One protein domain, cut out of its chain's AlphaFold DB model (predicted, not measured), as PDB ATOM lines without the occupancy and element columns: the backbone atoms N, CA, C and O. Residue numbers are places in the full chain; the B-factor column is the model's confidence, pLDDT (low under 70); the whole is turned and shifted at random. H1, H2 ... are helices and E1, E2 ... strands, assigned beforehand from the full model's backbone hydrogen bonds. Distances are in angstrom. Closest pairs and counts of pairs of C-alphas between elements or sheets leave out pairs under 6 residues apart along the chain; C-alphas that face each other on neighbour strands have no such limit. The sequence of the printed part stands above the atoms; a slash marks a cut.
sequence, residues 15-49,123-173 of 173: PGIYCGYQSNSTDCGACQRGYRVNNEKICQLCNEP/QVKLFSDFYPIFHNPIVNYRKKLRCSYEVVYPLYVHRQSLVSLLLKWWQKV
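Overview. This is residues 15 to 49 and 123 to 173 of the 173 residues of the protein "Hypothetical protein" of Rotaria magnacalcarata (UniProt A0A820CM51). There is little regular structure: a small body of mostly loops holds the hairpin E1 and E2 and short H1, and a long tail, residues 154 to 173, sticks out with H2 near its end. The printed part has 86 residues, 19 in named elements, in the order E1, E2, H1, H2; the class is mixed. The whole is extended, with radius of gyration of the C-alphas 19.7 A and spans of 64 by 34 by 27 A.

Arrangement. Look for E1, residues 35 to 37, and E2, residues 43 to 45, an antiparallel hairpin; N 36 and O 44, 2.8 A apart, are within hydrogen-bond range. H2, residues 162 to 170, with every O i to N i+4 pair within range, is apart from H1, residues 127 to 130, too short for such a pair.

Along the chain. Find C-alpha 35 at (0.714, 35.655, -34.115), where E1 begins; H2 runs 11.9 A to C-alpha 170 at (-14.655, 69.377, -60.992).

Size, cuts and confidence. Residues 50 to 122 are cut out; C-alphas 49 and 123 are 8.3 A apart. The H1 to H2 link is long. Residues 150 to 173 have pLDDT under 70.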
ATOM      1  N   PRO A  15       6.916  36.832 -18.415       83.06
ATOM      2  CA  PRO A  15       6.034  37.611 -17.560       83.06
ATOM      3  C   PRO A  15       4.974  38.308 -18.414       83.06
ATOM      4  O   PRO A  15       5.241  38.710 -19.541       83.06
ATOM      5  N   GLY A  16       3.778  38.496 -17.861       81.50
ATOM      6  CA  GLY A  16       2.677  39.170 -18.548       81.50
ATOM      7  C   GLY A  16       1.814  38.250 -19.412       81.50
ATOM      8  O   GLY A  16       2.167  37.126 -19.765       81.50
ATOM      9  N   ILE A  17       0.614  38.731 -19.722       83.25
ATOM     10  CA  ILE A  17      -0.414  37.946 -20.421       83.25
ATOM     11  C   ILE A  17      -0.105  37.867 -21.923       83.25
ATOM     12  O   ILE A  17      -0.316  36.823 -22.532       83.25
ATOM     13  N   TYR A  18       0.465  38.940 -22.479       87.19
ATOM     14  CA  TYR A  18       0.663  39.138 -23.919       87.19
ATOM     15  C   TYR A  18       2.102  38.926 -24.412       87.19
ATOM     16  O   TYR A  18       2.348  39.037 -25.608       87.19
ATOM     17  N   CYS A  19       3.053  38.638 -23.520       88.25
ATOM     18  CA  CYS A  19       4.437  38.345 -23.899       88.25
ATOM     19  C   CYS A  19       4.618  36.853 -24.183       88.25
ATOM     20  O   CYS A  19       4.078  36.019 -23.453       88.25
ATOM     21  N   GLY A  20       5.425  36.526 -25.188       88.69
ATOM     22  CA  GLY A  20       5.771  35.148 -25.506       88.69
ATOM     23  C   GLY A  20       7.131  35.016 -26.177       88.69
ATOM     24  O   GLY A  20       7.785  36.008 -26.504       88.69
ATOM     25  N   TYR A  21       7.546  33.769 -26.359       86.44
ATOM     26  CA  TYR A  21       8.735  33.392 -27.109       86.44
ATOM     27  C   TYR A  21       8.406  33.266 -28.596       86.44
ATOM     28  O   TYR A  21       7.393  32.667 -28.978       86.44
ATOM     29  N   GLN A  22       9.287  33.801 -29.440       83.75
ATOM     30  CA  GLN A  22       9.271  33.500 -30.867       83.75
ATOM     31  C   GLN A  22       9.789  32.066 -31.062       83.75
ATOM     32  O   GLN A  22      10.703  31.642 -30.363       83.75
ATOM     33  N   SER A  23       9.261  31.329 -32.042       73.69
ATOM     34  CA  SER A  23       9.559  29.899 -32.244       73.69
ATOM     35  C   SER A  23      11.051  29.539 -32.377       73.69
ATOM     36  O   SER A  23      11.402  28.388 -32.154       73.69
ATOM     37  N   ASN A  24      11.923  30.511 -32.684       72.38
ATOM     38  CA  ASN A  24      13.369  30.319 -32.855       72.38
ATOM     39  C   ASN A  24      14.234  31.172 -31.902       72.38
ATOM     40  O   ASN A  24      15.450  31.216 -32.079       72.38
ATOM     41  N   SER A  25      13.650  31.880 -30.926       72.12
ATOM     42  CA  SER A  25      14.409  32.732 -29.999       72.12
ATOM     43  C   SER A  25      14.098  32.419 -28.542       72.12
ATOM     44  O   SER A  25      12.941  32.300 -28.148       72.12
ATOM     45  N   THR A  26      15.139  32.393 -27.713       73.06
ATOM     46  CA  THR A  26      15.017  32.330 -26.249       73.06
ATOM     47  C   THR A  26      14.620  33.673 -25.629       73.06
ATOM     48  O   THR A  26      14.326  33.736 -24.435       73.06
ATOM     49  N   ASP A  27      14.583  34.742 -26.426       77.88
ATOM     50  CA  ASP A  27      14.189  36.072 -25.977       77.88
ATOM     51  C   ASP A  27      12.667  36.216 -25.892       77.88
ATOM     52  O   ASP A  27      11.919  35.875 -26.811       77.88
ATOM     53  N   CYS A  28      12.220  36.753 -24.758       82.94
ATOM     54  CA  CYS A  28      10.821  37.046 -24.482       82.94
ATOM     55  C   CYS A  28      10.438  38.429 -25.027       82.94
ATOM     56  O   CYS A  28      11.080  39.428 -24.683       82.94
ATOM     57  N   GLY A  29       9.367  38.516 -25.820       84.56
ATOM     58  CA  GLY A  29       8.968  39.773 -26.452       84.56
ATOM     59  C   GLY A  29       7.518  39.821 -26.925       84.56
ATOM     60  O   GLY A  29       6.681  39.001 -26.542       84.56
ATOM     61  N   ALA A  30       7.217  40.835 -27.740       86.19
ATOM     62  CA  ALA A  30       5.952  40.924 -28.457       86.19
ATOM     63  C   ALA A  30       5.951  39.944 -29.636       86.19
ATOM     64  O   ALA A  30       6.945  39.850 -30.359       86.19
ATOM     65  N   CYS A  31       4.827  39.263 -29.864       87.25
ATOM     66  CA  CYS A  31       4.673  38.437 -31.056       87.25
ATOM     67  C   CYS A  31       4.616  39.296 -32.326       87.25
ATOM     68  O   CYS A  31       4.109  40.422 -32.325       87.25
ATOM     69  N   GLN A  32       5.101  38.728 -33.428       86.56
ATOM     70  CA  GLN A  32       4.963  39.320 -34.757       86.56
ATOM     71  C   GLN A  32       3.489  39.447 -35.175       86.56
ATOM     72  O   GLN A  32       2.599  38.773 -34.648       86.56
ATOM     73  N   ARG A  33       3.222  40.310 -36.160       81.56
ATOM     74  CA  ARG A  33       1.869  40.528 -36.686       81.56
ATOM     75  C   ARG A  33       1.268  39.209 -37.193       81.56
ATOM     76  O   ARG A  33       1.904  38.503 -37.966       81.56
ATOM     77  N   GLY A  34       0.043  38.896 -36.766       81.69
ATOM     78  CA  GLY A  34      -0.651  37.647 -37.118       81.69
ATOM     79  C   GLY A  34      -0.364  36.459 -36.190       81.69
ATOM     80  O   GLY A  34      -0.906  35.376 -36.411       81.69
ATOM     81  N   TYR A  35       0.443  36.655 -35.143       86.44
ATOM     82  CA  TYR A  35       0.714  35.655 -34.115       86.44
ATOM     83  C   TYR A  35       0.128  36.081 -32.768       86.44
ATOM     84  O   TYR A  35       0.122  37.262 -32.418       86.44
ATOM     85  N   ARG A  36      -0.324  35.104 -31.983       87.00
ATOM     86  CA  ARG A  36      -0.828  35.289 -30.621       87.00
ATOM     87  C   ARG A  36      -0.161  34.308 -29.667       87.00
ATOM     88  O   ARG A  36       0.167  33.185 -30.032       87.00
ATOM     89  N   VAL A  37       0.026  34.742 -28.427       88.81
ATOM     90  CA  VAL A  37       0.596  33.921 -27.358       88.81
ATOM     91  C   VAL A  37      -0.397  32.841 -26.915       88.81
ATOM     92  O   VAL A  37      -1.558  33.148 -26.632       88.81
ATOM     93  N   ASN A  38       0.068  31.593 -26.829       87.19
ATOM     94  CA  ASN A  38      -0.682  30.473 -26.253       87.19
ATOM     95  C   ASN A  38      -0.451  30.350 -24.726       87.19
ATOM     96  O   ASN A  38       0.379  31.052 -24.149       87.19
ATOM     97  N   ASN A  39      -1.152  29.435 -24.054       83.75
ATOM     98  CA  ASN A  39      -1.025  29.179 -22.613       83.75
ATOM     99  C   ASN A  39       0.418  28.842 -22.190       83.75
ATOM    100  O   ASN A  39       0.848  29.235 -21.108       83.75
ATOM    101  N   GLU A  40       1.188  28.207 -23.076       83.31
ATOM    102  CA  GLU A  40       2.608  27.861 -22.893       83.31
ATOM    103  C   GLU A  40       3.575  29.029 -23.164       83.31
ATOM    104  O   GLU A  40       4.787  28.848 -23.190       83.31
ATOM    105  N   LYS A  41       3.062  30.248 -23.374       85.81
ATOM    106  CA  LYS A  41       3.845  31.458 -23.689       85.81
ATOM    107  C   LYS A  41       4.640  31.399 -24.997       85.81
ATOM    108  O   LYS A  41       5.629  32.111 -25.146       85.81
ATOM    109  N   ILE A  42       4.178  30.626 -25.973       87.44
ATOM    110  CA  ILE A  42       4.764  30.546 -27.321       87.44
ATOM    111  C   ILE A  42       3.882  31.324 -28.305       87.44
ATOM    112  O   ILE A  42       2.652  31.253 -28.226       87.44
ATOM    113  N   CYS A  43       4.494  32.077 -29.224       87.94
ATOM    114  CA  CYS A  43       3.785  32.764 -30.303       87.94
ATOM    115  C   CYS A  43       3.299  31.756 -31.358       87.94
ATOM    116  O   CYS A  43       4.096  31.149 -32.069       87.94
ATOM    117  N   GLN A  44       1.983  31.610 -31.485       88.69
ATOM    118  CA  GLN A  44       1.315  30.730 -32.440       88.69
ATOM    119  C   GLN A  44       0.603  31.548 -33.523       88.69
ATOM    120  O   GLN A  44       0.053  32.611 -33.244       88.69
ATOM    121  N   LEU A  45       0.603  31.050 -34.761       88.00
ATOM    122  CA  LEU A  45      -0.099  31.682 -35.880       88.00
ATOM    123  C   LEU A  45      -1.621  31.625 -35.673       88.00
ATOM    124  O   LEU A  45      -2.172  30.575 -35.337       88.00
ATOM    125  N   CYS A  46      -2.304  32.739 -35.922       86.38
ATOM    126  CA  CYS A  46      -3.758  32.796 -35.843       86.38
ATOM    127  C   CYS A  46      -4.403  32.243 -37.117       86.38
ATOM    128  O   CYS A  46      -4.305  32.843 -38.184       86.38
ATOM    129  N   ASN A  47      -5.098  31.111 -36.981       86.81
ATOM    130  CA  ASN A  47      -5.827  30.437 -38.063       86.81
ATOM    131  C   ASN A  47      -7.335  30.344 -37.785       86.81
ATOM    132  O   ASN A  47      -8.029  29.519 -38.377       86.81
ATOM    133  N   GLU A  48      -7.851  31.155 -36.861       84.50
ATOM    134  CA  GLU A  48      -9.263  31.107 -36.490       84.50
ATOM    135  C   GLU A  48     -10.101  31.877 -37.529       84.50
ATOM    136  O   GLU A  48      -9.712  32.975 -37.954       84.50
ATOM    137  N   PRO A  49     -11.255  31.327 -37.947       82.75
ATOM    138  CA  PRO A  49     -12.130  31.992 -38.897       82.75
ATOM    139  C   PRO A  49     -12.774  33.229 -38.270       82.75
ATOM    140  O   PRO A  49     -12.827  33.397 -37.045       82.75
ATOM    141  N   GLN A 123      -9.057  35.535 -32.463       80.88
ATOM    142  CA  GLN A 123     -10.284  35.899 -31.766       80.88
ATOM    143  C   GLN A 123      -9.975  36.644 -30.462       80.88
ATOM    144  O   GLN A 123      -8.954  36.423 -29.798       80.88
ATOM    145  N   VAL A 124     -10.879  37.556 -30.110       83.56
ATOM    146  CA  VAL A 124     -10.870  38.254 -28.825       83.56
ATOM    147  C   VAL A 124     -11.324  37.259 -27.764       83.56
ATOM    148  O   VAL A 124     -12.436  36.742 -27.846       83.56
ATOM    149  N   LYS A 125     -10.464  36.974 -26.782       83.25
ATOM    150  CA  LYS A 125     -10.769  36.032 -25.691       83.25
ATOM    151  C   LYS A 125     -11.093  36.759 -24.394       83.25
ATOM    152  O   LYS A 125     -11.931  36.303 -23.626       83.25
ATOM    153  N   LEU A 126     -10.430  37.886 -24.149       85.19
ATOM    154  CA  LEU A 126     -10.579  38.680 -22.932       85.19
ATOM    155  C   LEU A 126     -10.838  40.144 -23.280       85.19
ATOM    156  O   LEU A 126     -10.347  40.642 -24.286       85.19
ATOM    157  N   PHE A 127     -11.534  40.872 -22.404       83.75
ATOM    158  CA  PHE A 127     -11.729  42.317 -22.573       83.75
ATOM    159  C   PHE A 127     -10.400  43.098 -22.571       83.75
ATOM    160  O   PHE A 127     -10.259  44.111 -23.252       83.75
ATOM    161  N   SER A 128      -9.386  42.588 -21.867       85.56
ATOM    162  CA  SER A 128      -8.031  43.147 -21.864       85.56
ATOM    163  C   SER A 128      -7.364  43.148 -23.248       85.56
ATOM    164  O   SER A 128      -6.443  43.934 -23.475       85.56
ATOM    165  N   ASP A 129      -7.847  42.329 -24.194       84.25
ATOM    166  CA  ASP A 129      -7.318  42.235 -25.563       84.25
ATOM    167  C   ASP A 129      -7.563  43.515 -26.380       84.25
ATOM    168  O   ASP A 129      -6.871  43.762 -27.368       84.25
ATOM    169  N   PHE A 130      -8.516  44.358 -25.972       83.31
ATOM    170  CA  PHE A 130      -8.735  45.669 -26.592       83.31
ATOM    171  C   PHE A 130      -7.710  46.719 -26.151       83.31
ATOM    172  O   PHE A 130      -7.529  47.729 -26.832       83.31
ATOM    173  N   TYR A 131      -7.028  46.488 -25.024       86.31
ATOM    174  CA  TYR A 131      -6.105  47.447 -24.418       86.31
ATOM    175  C   TYR A 131      -4.807  46.786 -23.919       86.31
ATOM    176  O   TYR A 131      -4.403  46.982 -22.766       86.31
ATOM    177  N   PRO A 132      -4.076  46.051 -24.780       85.50
ATOM    178  CA  PRO A 132      -2.880  45.316 -24.369       85.50
ATOM    179  C   PRO A 132      -1.741  46.245 -23.910       85.50
ATOM    180  O   PRO A 132      -0.789  45.799 -23.269       85.50
ATOM    181  N   ILE A 133      -1.830  47.550 -24.190       85.75
ATOM    182  CA  ILE A 133      -0.869  48.563 -23.736       85.75
ATOM    183  C   ILE A 133      -0.825  48.729 -22.217       85.75
ATOM    184  O   ILE A 133       0.251  48.975 -21.655       85.75
ATOM    185  N   PHE A 134      -1.962  48.537 -21.546       87.12
ATOM    186  CA  PHE A 134      -2.064  48.658 -20.092       87.12
ATOM    187  C   PHE A 134      -1.585  47.401 -19.365       87.12
ATOM    188  O   PHE A 134      -1.165  47.482 -18.216       87.12
ATOM    189  N   HIS A 135      -1.543  46.260 -20.053       86.94
ATOM    190  CA  HIS A 135      -1.137  44.971 -19.492       86.94
ATOM    191  C   HIS A 135       0.338  44.620 -19.759       86.94
ATOM    192  O   HIS A 135       0.729  43.453 -19.703       86.94
ATOM    193  N   ASN A 136       1.168  45.627 -20.046       87.88
ATOM    194  CA  ASN A 136       2.610  45.459 -20.210       87.88
ATOM    195  C   ASN A 136       3.299  45.232 -18.852       87.88
ATOM    196  O   ASN A 136       3.238  46.122 -17.997       87.88
ATOM    197  N   PRO A 137       3.995  44.100 -18.650       86.56
ATOM    198  CA  PRO A 137       4.627  43.784 -17.377       86.56
ATOM    199  C   PRO A 137       5.896  44.612 -17.142       86.56
ATOM    200  O   PRO A 137       6.633  44.971 -18.068       86.56
ATOM    201  N   ILE A 138       6.175  44.878 -15.867       82.88
ATOM    202  CA  ILE A 138       7.414  45.505 -15.406       82.88
ATOM    203  C   ILE A 138       8.263  44.413 -14.758       82.88
ATOM    204  O   ILE A 138       7.875  43.842 -13.742       82.88
ATOM    205  N   VAL A 139       9.418  44.115 -15.347       81.69
ATOM    206  CA  VAL A 139      10.345  43.095 -14.847       81.69
ATOM    207  C   VAL A 139      11.364  43.754 -13.928       81.69
ATOM    208  O   VAL A 139      11.981  44.765 -14.288       81.69
ATOM    209  N   ASN A 140      11.538  43.178 -12.736       79.75
ATOM    210  CA  ASN A 140      12.520  43.602 -11.734       79.75
ATOM    211  C   ASN A 140      12.483  45.109 -11.423       79.75
ATOM    212  O   ASN A 140      13.531  45.710 -11.200       79.75
ATOM    213  N   TYR A 141      11.294  45.731 -11.482       75.88
ATOM    214  CA  TYR A 141      11.055  47.168 -11.248       75.88
ATOM    215  C   TYR A 141      11.920  48.136 -12.076       75.88
ATOM    216  O   TYR A 141      11.950  49.331 -11.801       75.88
ATOM    217  N   ARG A 142      12.621  47.642 -13.104       76.69
ATOM    218  CA  ARG A 142      13.584  48.424 -13.892       76.69
ATOM    219  C   ARG A 142      13.265  48.452 -15.376       76.69
ATOM    220  O   ARG A 142      13.511  49.463 -16.025       76.69
ATOM    221  N   LYS A 143      12.716  47.367 -15.930       77.94
ATOM    222  CA  LYS A 143      12.489  47.243 -17.376       77.94
ATOM    223  C   LYS A 143      11.032  46.909 -17.671       77.94
ATOM    224  O   LYS A 143      10.539  45.852 -17.286       77.94
ATOM    225  N   LYS A 144      10.347  47.800 -18.389       80.69
ATOM    226  CA  LYS A 144       9.007  47.540 -18.929       80.69
ATOM    227  C   LYS A 144       9.142  46.789 -20.252       80.69
ATOM    228  O   LYS A 144       9.687  47.338 -21.211       80.69
ATOM    229  N   LEU A 145       8.664  45.549 -20.304       82.94
ATOM    230  CA  LEU A 145       8.563  44.803 -21.560       82.94
ATOM    231  C   LEU A 145       7.351  45.322 -22.335       82.94
ATOM    232  O   LEU A 145       6.260  45.455 -21.782       82.94
ATOM    233  N   ARG A 146       7.554  45.648 -23.611       84.88
ATOM    234  CA  ARG A 146       6.478  46.070 -24.510       84.88
ATOM    235  C   ARG A 146       6.022  44.852 -25.295       84.88
ATOM    236  O   ARG A 146       6.691  44.459 -26.239       84.88
ATOM    237  N   CYS A 147       4.911  44.270 -24.868       83.56
ATOM    238  CA  CYS A 147       4.323  43.069 -25.466       83.56
ATOM    239  C   CYS A 147       2.956  43.341 -26.094       83.56
ATOM    240  O   CYS A 147       2.221  42.422 -26.440       83.56
ATOM    241  N   SER A 148       2.589  44.614 -26.209       83.06
ATOM    242  CA  SER A 148       1.375  45.026 -26.891       83.06
ATOM    243  C   SER A 148       1.503  44.739 -28.377       83.06
ATOM    244  O   SER A 148       2.458  45.181 -29.013       83.06
ATOM    245  N   TYR A 149       0.531  44.020 -28.920       77.81
ATOM    246  CA  TYR A 149       0.370  43.884 -30.358       77.81
ATOM    247  C   TYR A 149      -0.413  45.077 -30.914       77.81
ATOM    248  O   TYR A 149      -1.062  45.827 -30.179       77.81
ATOM    249  N   GLU A 150      -0.330  45.253 -32.229       67.88
ATOM    250  CA  GLU A 150      -1.070  46.285 -32.944       67.88
ATOM    251  C   GLU A 150      -2.572  45.981 -32.873       67.88
ATOM    252  O   GLU A 150      -3.062  45.025 -33.475       67.88
ATOM    253  N   VAL A 151      -3.305  46.787 -32.105       68.12
ATOM    254  CA  VAL A 151      -4.768  46.795 -32.135       68.12
ATOM    255  C   VAL A 151      -5.181  47.802 -33.195       68.12
ATOM    256  O   VAL A 151      -4.780  48.966 -33.140       68.12
ATOM    257  N   VAL A 152      -5.971  47.356 -34.171       62.31
ATOM    258  CA  VAL A 152      -6.519  48.243 -35.199       62.31
ATOM    259  C   VAL A 152      -7.569  49.135 -34.543       62.31
ATOM    260  O   VAL A 152      -8.740  48.774 -34.433       62.31
ATOM    261  N   TYR A 153      -7.144  50.313 -34.098       56.47
ATOM    262  CA  TYR A 153      -8.066  51.405 -33.840       56.47
ATOM    263  C   TYR A 153      -8.427  52.021 -35.194       56.47
ATOM    264  O   TYR A 153      -7.518  52.340 -35.965       56.47
ATOM    265  N   PRO A 154      -9.717  52.203 -35.513       53.44
ATOM    266  CA  PRO A 154     -10.134  52.924 -36.705       53.44
ATOM    267  C   PRO A 154      -9.781  54.403 -36.516       53.44
ATOM    268  O   PRO A 154     -10.596  55.230 -36.114       53.44
ATOM    269  N   LEU A 155      -8.518  54.741 -36.757       48.59
ATOM    270  CA  LEU A 155      -8.068  56.114 -36.875       48.59
ATOM    271  C   LEU A 155      -8.530  56.596 -38.247       48.59
ATOM    272  O   LEU A 155      -7.902  56.320 -39.267       48.59
ATOM    273  N   TYR A 156      -9.659  57.302 -38.278       54.44
ATOM    274  CA  TYR A 156     -10.123  57.999 -39.473       54.44
ATOM    275  C   TYR A 156      -9.171  59.166 -39.769       54.44
ATOM    276  O   TYR A 156      -9.370  60.290 -39.307       54.44
ATOM    277  N   VAL A 157      -8.096  58.904 -40.517       46.09
ATOM    278  CA  VAL A 157      -7.166  59.956 -40.939       46.09
ATOM    279  C   VAL A 157      -7.758  60.675 -42.151       46.09
ATOM    280  O   VAL A 157      -7.834  60.155 -43.258       46.09
ATOM    281  N   HIS A 158      -8.208  61.900 -41.908       53.19
ATOM    282  CA  HIS A 158      -9.034  62.734 -42.783       53.19
ATOM    283  C   HIS A 158      -8.269  63.380 -43.965       53.19
ATOM    284  O   HIS A 158      -8.537  64.520 -44.359       53.19
ATOM    285  N   ARG A 159      -7.270  62.715 -44.547       45.06
ATOM    286  CA  ARG A 159      -6.446  63.328 -45.600       45.06
ATOM    287  C   ARG A 159      -6.682  62.651 -46.947       45.06
ATOM    288  O   ARG A 159      -5.978  61.730 -47.310       45.06
ATOM    289  N   GLN A 160      -7.657  63.207 -47.675       54.34
ATOM    290  CA  GLN A 160      -7.880  63.065 -49.124       54.34
ATOM    291  C   GLN A 160      -8.524  61.742 -49.585       54.34
ATOM    292  O   GLN A 160      -7.852  60.875 -50.126       54.34
ATOM    293  N   SER A 161      -9.854  61.626 -49.467       61.19
ATOM    294  CA  SER A 161     -10.616  60.646 -50.264       61.19
ATOM    295  C   SER A 161     -10.694  61.074 -51.736       61.19
ATOM    296  O   SER A 161     -10.600  62.276 -52.036       61.19
ATOM    297  N   LEU A 162     -10.904  60.124 -52.656       60.00
ATOM    298  CA  LEU A 162     -11.067  60.397 -54.093       60.00
ATOM    299  C   LEU A 162     -12.218  61.370 -54.351       60.00
ATOM    300  O   LEU A 162     -12.084  62.251 -55.199       60.00
ATOM    301  N   VAL A 163     -13.292  61.310 -53.553       61.94
ATOM    302  CA  VAL A 163     -14.381  62.302 -53.579       61.94
ATOM    303  C   VAL A 163     -13.848  63.731 -53.434       61.94
ATOM    304  O   VAL A 163     -14.256  64.616 -54.181       61.94
ATOM    305  N   SER A 164     -12.903  63.982 -52.523       63.84
ATOM    306  CA  SER A 164     -12.333  65.323 -52.323       63.84
ATOM    307  C   SER A 164     -11.446  65.789 -53.486       63.84
ATOM    308  O   SER A 164     -11.412  66.984 -53.789       63.84
ATOM    309  N   LEU A 165     -10.756  64.861 -54.158       65.69
ATOM    310  CA  LEU A 165      -9.928  65.145 -55.332       65.69
ATOM    311  C   LEU A 165     -10.789  65.393 -56.573       65.69
ATOM    312  O   LEU A 165     -10.567  66.379 -57.269       65.69
ATOM    313  N   LEU A 166     -11.817  64.573 -56.790       63.94
ATOM    314  CA  LEU A 166     -12.792  64.751 -57.864       63.94
ATOM    315  C   LEU A 166     -13.610  66.030 -57.672       63.94
ATOM    316  O   LEU A 166     -13.843  66.746 -58.636       63.94
ATOM    317  N   LEU A 167     -13.958  66.393 -56.433       63.53
ATOM    318  CA  LEU A 167     -14.566  67.692 -56.129       63.53
ATOM    319  C   LEU A 167     -13.640  68.866 -56.459       63.53
ATOM    320  O   LEU A 167     -14.107  69.863 -56.996       63.53
ATOM    321  N   LYS A 168     -12.343  68.775 -56.141       67.94
ATOM    322  CA  LYS A 168     -11.371  69.829 -56.485       67.94
ATOM    323  C   LYS A 168     -11.133  69.927 -57.989       67.94
ATOM    324  O   LYS A 168     -10.955  71.030 -58.496       67.94
ATOM    325  N   TRP A 169     -11.111  68.794 -58.684       63.31
ATOM    326  CA  TRP A 169     -10.947  68.738 -60.132       63.31
ATOM    327  C   TRP A 169     -12.183  69.289 -60.853       63.31
ATOM    328  O   TRP A 169     -12.055  70.174 -61.688       63.31
ATOM    329  N   TRP A 170     -13.386  68.892 -60.433       58.75
ATOM    330  CA  TRP A 170     -14.655  69.377 -60.992       58.75
ATOM    331  C   TRP A 170     -15.008  70.816 -60.573       58.75
ATOM    332  O   TRP A 170     -15.935  71.410 -61.098       58.75
ATOM    333  N   GLN A 171     -14.285  71.410 -59.622       58.69
ATOM    334  CA  GLN A 171     -14.359  72.851 -59.351       58.69
ATOM    335  C   GLN A 171     -13.472  73.687 -60.280       58.69
ATOM    336  O   GLN A 171     -13.626  74.905 -60.310       58.69
ATOM    337  N   LYS A 172     -12.513  73.061 -60.970       57.12
ATOM    338  CA  LYS A 172     -11.603  73.725 -61.912       57.12
ATOM    339  C   LYS A 172     -12.066  73.637 -63.370       57.12
ATOM    340  O   LYS A 172     -11.468  74.314 -64.200       57.12
ATOM    341  N   VAL A 173     -13.066  72.803 -63.658       50.34
ATOM    342  CA  VAL A 173     -13.732  72.655 -64.962       50.34
ATOM    343  C   VAL A 173     -15.063  73.382 -64.903       50.34
ATOM    344  O   VAL A 173     -15.330  74.174 -65.827       50.34
TER     345      VAL A 173